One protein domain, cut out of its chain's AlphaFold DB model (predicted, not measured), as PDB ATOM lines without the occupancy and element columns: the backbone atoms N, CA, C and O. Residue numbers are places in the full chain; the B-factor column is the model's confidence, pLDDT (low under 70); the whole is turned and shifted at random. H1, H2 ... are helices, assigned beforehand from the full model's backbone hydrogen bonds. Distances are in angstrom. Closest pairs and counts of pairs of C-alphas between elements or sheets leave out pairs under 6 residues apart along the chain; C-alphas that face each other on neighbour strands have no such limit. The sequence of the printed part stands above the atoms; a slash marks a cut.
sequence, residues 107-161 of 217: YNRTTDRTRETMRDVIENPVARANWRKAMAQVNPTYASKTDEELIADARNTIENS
ATOM      1  N   TYR A 107      11.946 -35.343 -21.448       67.88
ATOM      2  CA  TYR A 107      12.238 -34.108 -20.728       67.88
ATOM      3  C   TYR A 107      11.149 -33.820 -19.692       67.88
ATOM      4  O   TYR A 107      11.453 -33.741 -18.507       67.88
ATOM      5  N   ASN A 108       9.876 -33.791 -20.100       75.12
ATOM      6  CA  ASN A 108       8.761 -33.512 -19.194       75.12
ATOM      7  C   ASN A 108       8.625 -34.561 -18.075       75.12
ATOM      8  O   ASN A 108       8.391 -34.182 -16.932       75.12
ATOM      9  N   ARG A 109       8.884 -35.853 -18.339       75.94
ATOM     10  CA  ARG A 109       8.957 -36.896 -17.291       75.94
ATOM     11  C   ARG A 109      10.058 -36.612 -16.263       75.94
ATOM     12  O   ARG A 109       9.879 -36.853 -15.070       75.94
ATOM     13  N   THR A 110      11.211 -36.120 -16.716       68.50
ATOM     14  CA  THR A 110      12.331 -35.750 -15.834       68.50
ATOM     15  C   THR A 110      12.001 -34.491 -15.034       68.50
ATOM     16  O   THR A 110      12.270 -34.431 -13.831       68.50
ATOM     17  N   THR A 111      11.348 -33.522 -15.674       70.44
ATOM     18  CA  THR A 111      10.792 -32.330 -15.037       70.44
ATOM     19  C   THR A 111       9.804 -32.714 -13.936       70.44
ATOM     20  O   THR A 111       9.941 -32.242 -12.809       70.44
ATOM     21  N   ASP A 112       8.864 -33.620 -14.212       79.56
ATOM     22  CA  ASP A 112       7.873 -34.095 -13.240       79.56
ATOM     23  C   ASP A 112       8.525 -34.760 -12.032       79.56
ATOM     24  O   ASP A 112       8.230 -34.389 -10.897       79.56
ATOM     25  N   ARG A 113       9.485 -35.662 -12.265       74.44
ATOM     26  CA  ARG A 113      10.248 -36.314 -11.191       74.44
ATOM     27  C   ARG A 113      11.009 -35.304 -10.331       74.44
ATOM     28  O   ARG A 113      11.077 -35.441  -9.110       74.44
ATOM     29  N   THR A 114      11.582 -34.278 -10.958       70.56
ATOM     30  CA  THR A 114      12.297 -33.211 -10.244       70.56
ATOM     31  C   THR A 114      11.328 -32.383  -9.402       70.56
ATOM     32  O   THR A 114      11.608 -32.115  -8.235       70.56
ATOM     33  N   ARG A 115      10.155 -32.031  -9.946       78.31
ATOM     34  CA  ARG A 115       9.095 -31.322  -9.208       78.31
ATOM     35  C   ARG A 115       8.580 -32.145  -8.030       78.31
ATOM     36  O   ARG A 115       8.394 -31.587  -6.956       78.31
ATOM     37  N   GLU A 116       8.373 -33.446  -8.214       82.25
ATOM     38  CA  GLU A 116       7.982 -34.378  -7.150       82.25
ATOM     39  C   GLU A 116       9.040 -34.439  -6.044       82.25
ATOM     40  O   GLU A 116       8.721 -34.206  -4.884       82.25
ATOM     41  N   THR A 117      10.317 -34.589  -6.407       79.00
ATOM     42  CA  THR A 117      11.427 -34.573  -5.441       79.00
ATOM     43  C   THR A 117      11.457 -33.271  -4.631       79.00
ATOM     44  O   THR A 117      11.661 -33.293  -3.419       79.00
ATOM     45  N   MET A 118      11.239 -32.118  -5.274       82.25
ATOM     46  CA  MET A 118      11.201 -30.833  -4.569       82.25
ATOM     47  C   MET A 118       9.960 -30.694  -3.671       82.25
ATOM     48  O   MET A 118      10.067 -30.120  -2.590       82.25
ATOM     49  N   ARG A 119       8.800 -31.238  -4.068       90.44
ATOM     50  CA  ARG A 119       7.610 -31.303  -3.195       90.44
ATOM     51  C   ARG A 119       7.876 -32.165  -1.965       90.44
ATOM     52  O   ARG A 119       7.606 -31.716  -0.855       90.44
ATOM     53  N   ASP A 120       8.517 -33.317  -2.139       84.44
ATOM     54  CA  ASP A 120       8.915 -34.180  -1.027       84.44
ATOM     55  C   ASP A 120       9.870 -33.467  -0.063       84.44
ATOM     56  O   ASP A 120       9.716 -33.566   1.150       84.44
ATOM     57  N   VAL A 121      10.832 -32.690  -0.565       82.00
ATOM     58  CA  VAL A 121      11.715 -31.865   0.281       82.00
ATOM     59  C   VAL A 121      10.926 -30.830   1.096       82.00
ATOM     60  O   VAL A 121      11.256 -30.560   2.259       82.00
ATOM     61  N   ILE A 122       9.884 -30.243   0.504       91.62
ATOM     62  CA  ILE A 122       9.026 -29.255   1.165       91.62
ATOM     63  C   ILE A 122       8.174 -29.923   2.250       91.62
ATOM     64  O   ILE A 122       8.063 -29.378   3.349       91.62
ATOM     65  N   GLU A 123       7.613 -31.097   1.980       94.94
ATOM     66  CA  GLU A 123       6.581 -31.724   2.813       94.94
ATOM     67  C   GLU A 123       7.136 -32.736   3.829       94.94
ATOM     68  O   GLU A 123       6.556 -32.919   4.900       94.94
ATOM     69  N   ASN A 124       8.281 -33.366   3.542       95.31
ATOM     70  CA  ASN A 124       8.824 -34.481   4.315       95.31
ATOM     71  C   ASN A 124      10.205 -34.158   4.937       95.31
ATOM     72  O   ASN A 124      11.209 -34.058   4.223       95.31
ATOM     73  N   PRO A 125      10.313 -34.086   6.281       93.44
ATOM     74  CA  PRO A 125      11.576 -33.826   6.980       93.44
ATOM     75  C   PRO A 125      12.691 -34.843   6.683       93.44
ATOM     76  O   PRO A 125      13.867 -34.483   6.643       93.44
ATOM     77  N   VAL A 126      12.344 -36.114   6.440       93.19
ATOM     78  CA  VAL A 126      13.324 -37.163   6.103       93.19
ATOM     79  C   VAL A 126      13.885 -36.938   4.701       93.19
ATOM     80  O   VAL A 126      15.101 -36.991   4.503       93.19
ATOM     81  N   ALA A 127      13.019 -36.631   3.731       83.31
ATOM     82  CA  ALA A 127      13.440 -36.303   2.369       83.31
ATOM     83  C   ALA A 127      14.327 -35.052   2.355       83.31
ATOM     84  O   ALA A 127      15.371 -35.038   1.705       83.31
ATOM     85  N   ARG A 128      13.985 -34.041   3.158       91.62
ATOM     86  CA  ARG A 128      14.783 -32.822   3.323       91.62
ATOM     87  C   ARG A 128      16.164 -33.086   3.917       91.62
ATOM     88  O   ARG A 128      17.153 -32.563   3.407       91.62
ATOM     89  N   ALA A 129      16.263 -33.920   4.951       86.31
ATOM     90  CA  ALA A 129      17.550 -34.308   5.526       86.31
ATOM     91  C   ALA A 129      18.424 -35.076   4.517       86.31
ATOM     92  O   ALA A 129      19.627 -34.820   4.411       86.31
ATOM     93  N   ASN A 130      17.817 -35.970   3.731       82.25
ATOM     94  CA  ASN A 130      18.507 -36.685   2.659       82.25
ATOM     95  C   ASN A 130      18.977 -35.733   1.552       82.25
ATOM     96  O   ASN A 130      20.123 -35.830   1.113       82.25
ATOM     97  N   TRP A 131      18.134 -34.784   1.144       79.94
ATOM     98  CA  TRP A 131      18.483 -33.781   0.143       79.94
ATOM     99  C   TRP A 131      19.605 -32.862   0.621       79.94
ATOM    100  O   TRP A 131      20.569 -32.658  -0.110       79.94
ATOM    101  N   ARG A 132      19.560 -32.408   1.881       83.56
ATOM    102  CA  ARG A 132      20.657 -31.671   2.525       83.56
ATOM    103  C   ARG A 132      21.977 -32.427   2.397       83.56
ATOM    104  O   ARG A 132      22.977 -31.862   1.964       83.56
ATOM    105  N   LYS A 133      21.974 -33.717   2.749       77.88
ATOM    106  CA  LYS A 133      23.160 -34.580   2.679       77.88
ATOM    107  C   LYS A 133      23.655 -34.756   1.243       77.88
ATOM    108  O   LYS A 133      24.856 -34.662   1.017       77.88
ATOM    109  N   ALA A 134      22.755 -35.000   0.292       73.88
ATOM    110  CA  ALA A 134      23.102 -35.166  -1.118       73.88
ATOM    111  C   ALA A 134      23.685 -33.872  -1.711       73.88
ATOM    112  O   ALA A 134      24.758 -33.893  -2.307       73.88
ATOM    113  N   MET A 135      23.042 -32.728  -1.472       73.69
ATOM    114  CA  MET A 135      23.516 -31.432  -1.961       73.69
ATOM    115  C   MET A 135      24.827 -31.008  -1.303       73.69
ATOM    116  O   MET A 135      25.671 -30.434  -1.983       73.69
ATOM    117  N   ALA A 136      25.056 -31.347  -0.031       68.62
ATOM    118  CA  ALA A 136      26.323 -31.083   0.650       68.62
ATOM    119  C   ALA A 136      27.529 -31.792   0.002       68.62
ATOM    120  O   ALA A 136      28.651 -31.305   0.130       68.62
ATOM    121  N   GLN A 137      27.314 -32.902  -0.721       66.25
ATOM    122  CA  GLN A 137      28.376 -33.570  -1.489       66.25
ATOM    123  C   GLN A 137      28.831 -32.740  -2.697       66.25
ATOM    124  O   GLN A 137      29.977 -32.854  -3.120       66.25
ATOM    125  N   VAL A 138      27.940 -31.910  -3.247       63.09
ATOM    126  CA  VAL A 138      28.199 -31.073  -4.428       63.09
ATOM    127  C   VAL A 138      28.569 -29.644  -4.018       63.09
ATOM    128  O   VAL A 138      29.498 -29.053  -4.565       63.09
ATOM    129  N   ASN A 139      27.864 -29.091  -3.032       67.69
ATOM    130  CA  ASN A 139      28.075 -27.763  -2.475       67.69
ATOM    131  C   ASN A 139      28.021 -27.827  -0.934       67.69
ATOM    132  O   ASN A 139      26.925 -27.877  -0.367       67.69
ATOM    133  N   PRO A 140      29.176 -27.756  -0.243       77.81
ATOM    134  CA  PRO A 140      29.252 -27.900   1.212       77.81
ATOM    135  C   PRO A 140      28.383 -26.922   2.012       77.81
ATOM    136  O   PRO A 140      28.008 -27.231   3.140       77.81
ATOM    137  N   THR A 141      28.009 -25.772   1.439       77.88
ATOM    138  CA  THR A 141      27.149 -24.779   2.112       77.88
ATOM    139  C   THR A 141      25.754 -25.317   2.439       77.88
ATOM    140  O   THR A 141      25.122 -24.849   3.382       77.88
ATOM    141  N   TYR A 142      25.287 -26.351   1.730       77.69
ATOM    142  CA  TYR A 142      24.013 -27.007   2.029       77.69
ATOM    143  C   TYR A 142      24.023 -27.735   3.374       77.69
ATOM    144  O   TYR A 142      22.968 -27.862   3.986       77.69
ATOM    145  N   ALA A 143      25.185 -28.167   3.879       83.25
ATOM    146  CA  ALA A 143      25.268 -28.860   5.166       83.25
ATOM    147  C   ALA A 143      24.796 -27.985   6.340       83.25
ATOM    148  O   ALA A 143      24.235 -28.507   7.301       83.25
ATOM    149  N   SER A 144      25.004 -26.668   6.246       90.94
ATOM    150  CA  SER A 144      24.631 -25.696   7.276       90.94
ATOM    151  C   SER A 144      23.256 -25.059   7.072       90.94
ATOM    152  O   SER A 144      22.837 -24.293   7.936       90.94
ATOM    153  N   LYS A 145      22.555 -25.347   5.963       87.75
ATOM    154  CA  LYS A 145      21.251 -24.731   5.679       87.75
ATOM    155  C   LYS A 145      20.168 -25.220   6.632       87.75
ATOM    156  O   LYS A 145      20.028 -26.435   6.857       87.75
ATOM    157  N   THR A 146      19.366 -24.288   7.140       95.19
ATOM    158  CA  THR A 146      18.188 -24.615   7.945       95.19
ATOM    159  C   THR A 146      17.125 -25.297   7.092       95.19
ATOM    160  O   THR A 146      17.182 -25.332   5.862       95.19
ATOM    161  N   ASP A 147      16.154 -25.903   7.760       94.38
ATOM    162  CA  ASP A 147      15.026 -26.535   7.094       94.38
ATOM    163  C   ASP A 147      14.205 -25.519   6.282       94.38
ATOM    164  O   ASP A 147      13.801 -25.813   5.159       94.38
ATOM    165  N   GLU A 148      14.020 -24.307   6.804       96.19
ATOM    166  CA  GLU A 148      13.310 -23.210   6.142       96.19
ATOM    167  C   GLU A 148      14.035 -22.732   4.880       96.19
ATOM    168  O   GLU A 148      13.393 -22.513   3.854       96.19
ATOM    169  N   GLU A 149      15.365 -22.620   4.930       87.12
ATOM    170  CA  GLU A 149      16.183 -22.250   3.769       87.12
ATOM    171  C   GLU A 149      16.096 -23.311   2.667       87.12
ATOM    172  O   GLU A 149      15.950 -22.980   1.492       87.12
ATOM    173  N   LEU A 150      16.105 -24.595   3.037       82.06
ATOM    174  CA  LEU A 150      15.934 -25.695   2.086       82.06
ATOM    175  C   LEU A 150      14.527 -25.718   1.471       82.06
ATOM    176  O   LEU A 150      14.388 -25.939   0.269       82.06
ATOM    177  N   ILE A 151      13.479 -25.460   2.258       91.56
ATOM    178  CA  ILE A 151      12.115 -25.313   1.725       91.56
ATOM    179  C   ILE A 151      12.059 -24.146   0.731       91.56
ATOM    180  O   ILE A 151      11.456 -24.281  -0.336       91.56
ATOM    181  N   ALA A 152      12.661 -23.005   1.074       82.62
ATOM    182  CA  ALA A 152      12.681 -21.826   0.216       82.62
ATOM    183  C   ALA A 152      13.408 -22.107  -1.108       82.62
ATOM    184  O   ALA A 152      12.871 -21.803  -2.173       82.62
ATOM    185  N   ASP A 153      14.565 -22.770  -1.059       78.38
ATOM    186  CA  ASP A 153      15.301 -23.196  -2.252       78.38
ATOM    187  C   ASP A 153      14.492 -24.164  -3.122       78.38
ATOM    188  O   ASP A 153      14.479 -24.037  -4.348       78.38
ATOM    189  N   ALA A 154      13.807 -25.134  -2.508       76.50
ATOM    190  CA  ALA A 154      12.985 -26.104  -3.226       76.50
ATOM    191  C   ALA A 154      11.792 -25.428  -3.922       76.50
ATOM    192  O   ALA A 154      11.522 -25.711  -5.091       76.50
ATOM    193  N   ARG A 155      11.123 -24.476  -3.254       82.31
ATOM    194  CA  ARG A 155      10.057 -23.655  -3.862       82.31
ATOM    195  C   ARG A 155      10.586 -22.823  -5.023       82.31
ATOM    196  O   ARG A 155      10.047 -22.909  -6.122       82.31
ATOM    197  N   ASN A 156      11.696 -22.117  -4.811       74.62
ATOM    198  CA  ASN A 156      12.349 -21.341  -5.860       74.62
ATOM    199  C   ASN A 156      12.747 -22.224  -7.055       74.62
ATOM    200  O   ASN A 156      12.592 -21.826  -8.203       74.62
ATOM    201  N   THR A 157      13.199 -23.453  -6.799       70.75
ATOM    202  CA  THR A 157      13.531 -24.417  -7.854       70.75
ATOM    203  C   THR A 157      12.288 -24.832  -8.640       70.75
ATOM    204  O   THR A 157      12.358 -24.897  -9.858       70.75
ATOM    205  N   ILE A 158      11.142 -25.083  -7.997       72.94
ATOM    206  CA  ILE A 158       9.879 -25.423  -8.684       72.94
ATOM    207  C   ILE A 158       9.350 -24.261  -9.537       72.94
ATOM    208  O   ILE A 158       8.754 -24.506 -10.590       72.94
ATOM    209  N   GLU A 159       9.511 -23.030  -9.057       77.94
ATOM    210  CA  GLU A 159       8.933 -21.828  -9.667       77.94
ATOM    211  C   GLU A 159       9.816 -21.244 -10.774       77.94
ATOM    212  O   GLU A 159       9.303 -20.858 -11.822       77.94
ATOM    213  N   ASN A 160      11.136 -21.218 -10.564       65.38
ATOM    214  CA  ASN A 160      12.053 -20.409 -11.369       65.38
ATOM    215  C   ASN A 160      13.138 -21.219 -12.096       65.38
ATOM    216  O   ASN A 160      13.864 -20.654 -12.915       65.38
ATOM    217  N   SER A 161      13.283 -22.524 -11.832       65.06
ATOM    218  CA  SER A 161      14.304 -23.327 -12.515       65.06
ATOM    219  C   SER A 161      13.869 -23.740 -13.919       65.06
ATOM    220  O   SER A 161      12.776 -24.262 -14.137       65.06
TER     221      SER A 161
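AT A GLANCE: This is residues 107 to 161 of the 217 residues of an uncharacterized protein of Aeromicrobium tamlense (UniProt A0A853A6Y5). Two helices, H1 and H4, lie side by side and run opposite ways, and H2 turns off from the end of H1 to make a corner, giving an L-like shape. The short H3 packs on the later part of H2, and the chain then folds back into H4. The printed part has 55 residues with four named helices, H1 to H4 in chain order, and no named strand, an all-helix class. It is compact, with a radius of gyration of the C-alphas of 10.9 A and spans of 31 by 21 by 20 A.

HOW THE PARTS SIT: H1, residues 107 to 123, and H2, residues 125 to 138, touch only at the corner by their tight link, at a steep tilt of 61 degrees, opposite ways; their closest C-alphas, Val 121 and Arg 128, are 4.4 A apart. H2 touches H3, residues 140 to 144, with its residues 132 to 136 alone; the closest C-alphas, Ala 136 and Tyr 142, are 4.9 A apart. H4, residues 147 to 160, touches residues 115 to 122 of H1 at a shallow tilt of 26 degrees, opposite ways, the closest C-alphas being Ile 122 and Ile 151, 5.0 A apart. H2 and H4 only just touch, with 3 pairs of C-alphas within 8 A, the closest Arg 128 and Leu 150 at 7.3 A, and stand about perpendicular at 76 degrees. H1 and H3 are apart. In H1 and H4 every O i to N i+4 pair is within hydrogen-bond range; in H2 9 of 10 are, and in H3 0 of 1, beside 2 of 2 O i to N i+3 pairs.

IN THESE COORDINATES: H1 begins at C-alpha 107 (12.238, -34.108, -20.728) and is 24.3 A long. H2 measures 20.3 A, H3 7.9 A. H4, 19.7 A, ends at C-alpha 160 (12.053, -20.409, -11.369).

THE WHOLE: The C-alphas farthest apart, Asn 108 and Ser 144, are 31.8 A apart. The printed part has no cut, and its three links are tight. Mean pLDDT of the printed part is 80.3; residues 107, 110, 136 to 139 and 160 to 161 are under 70.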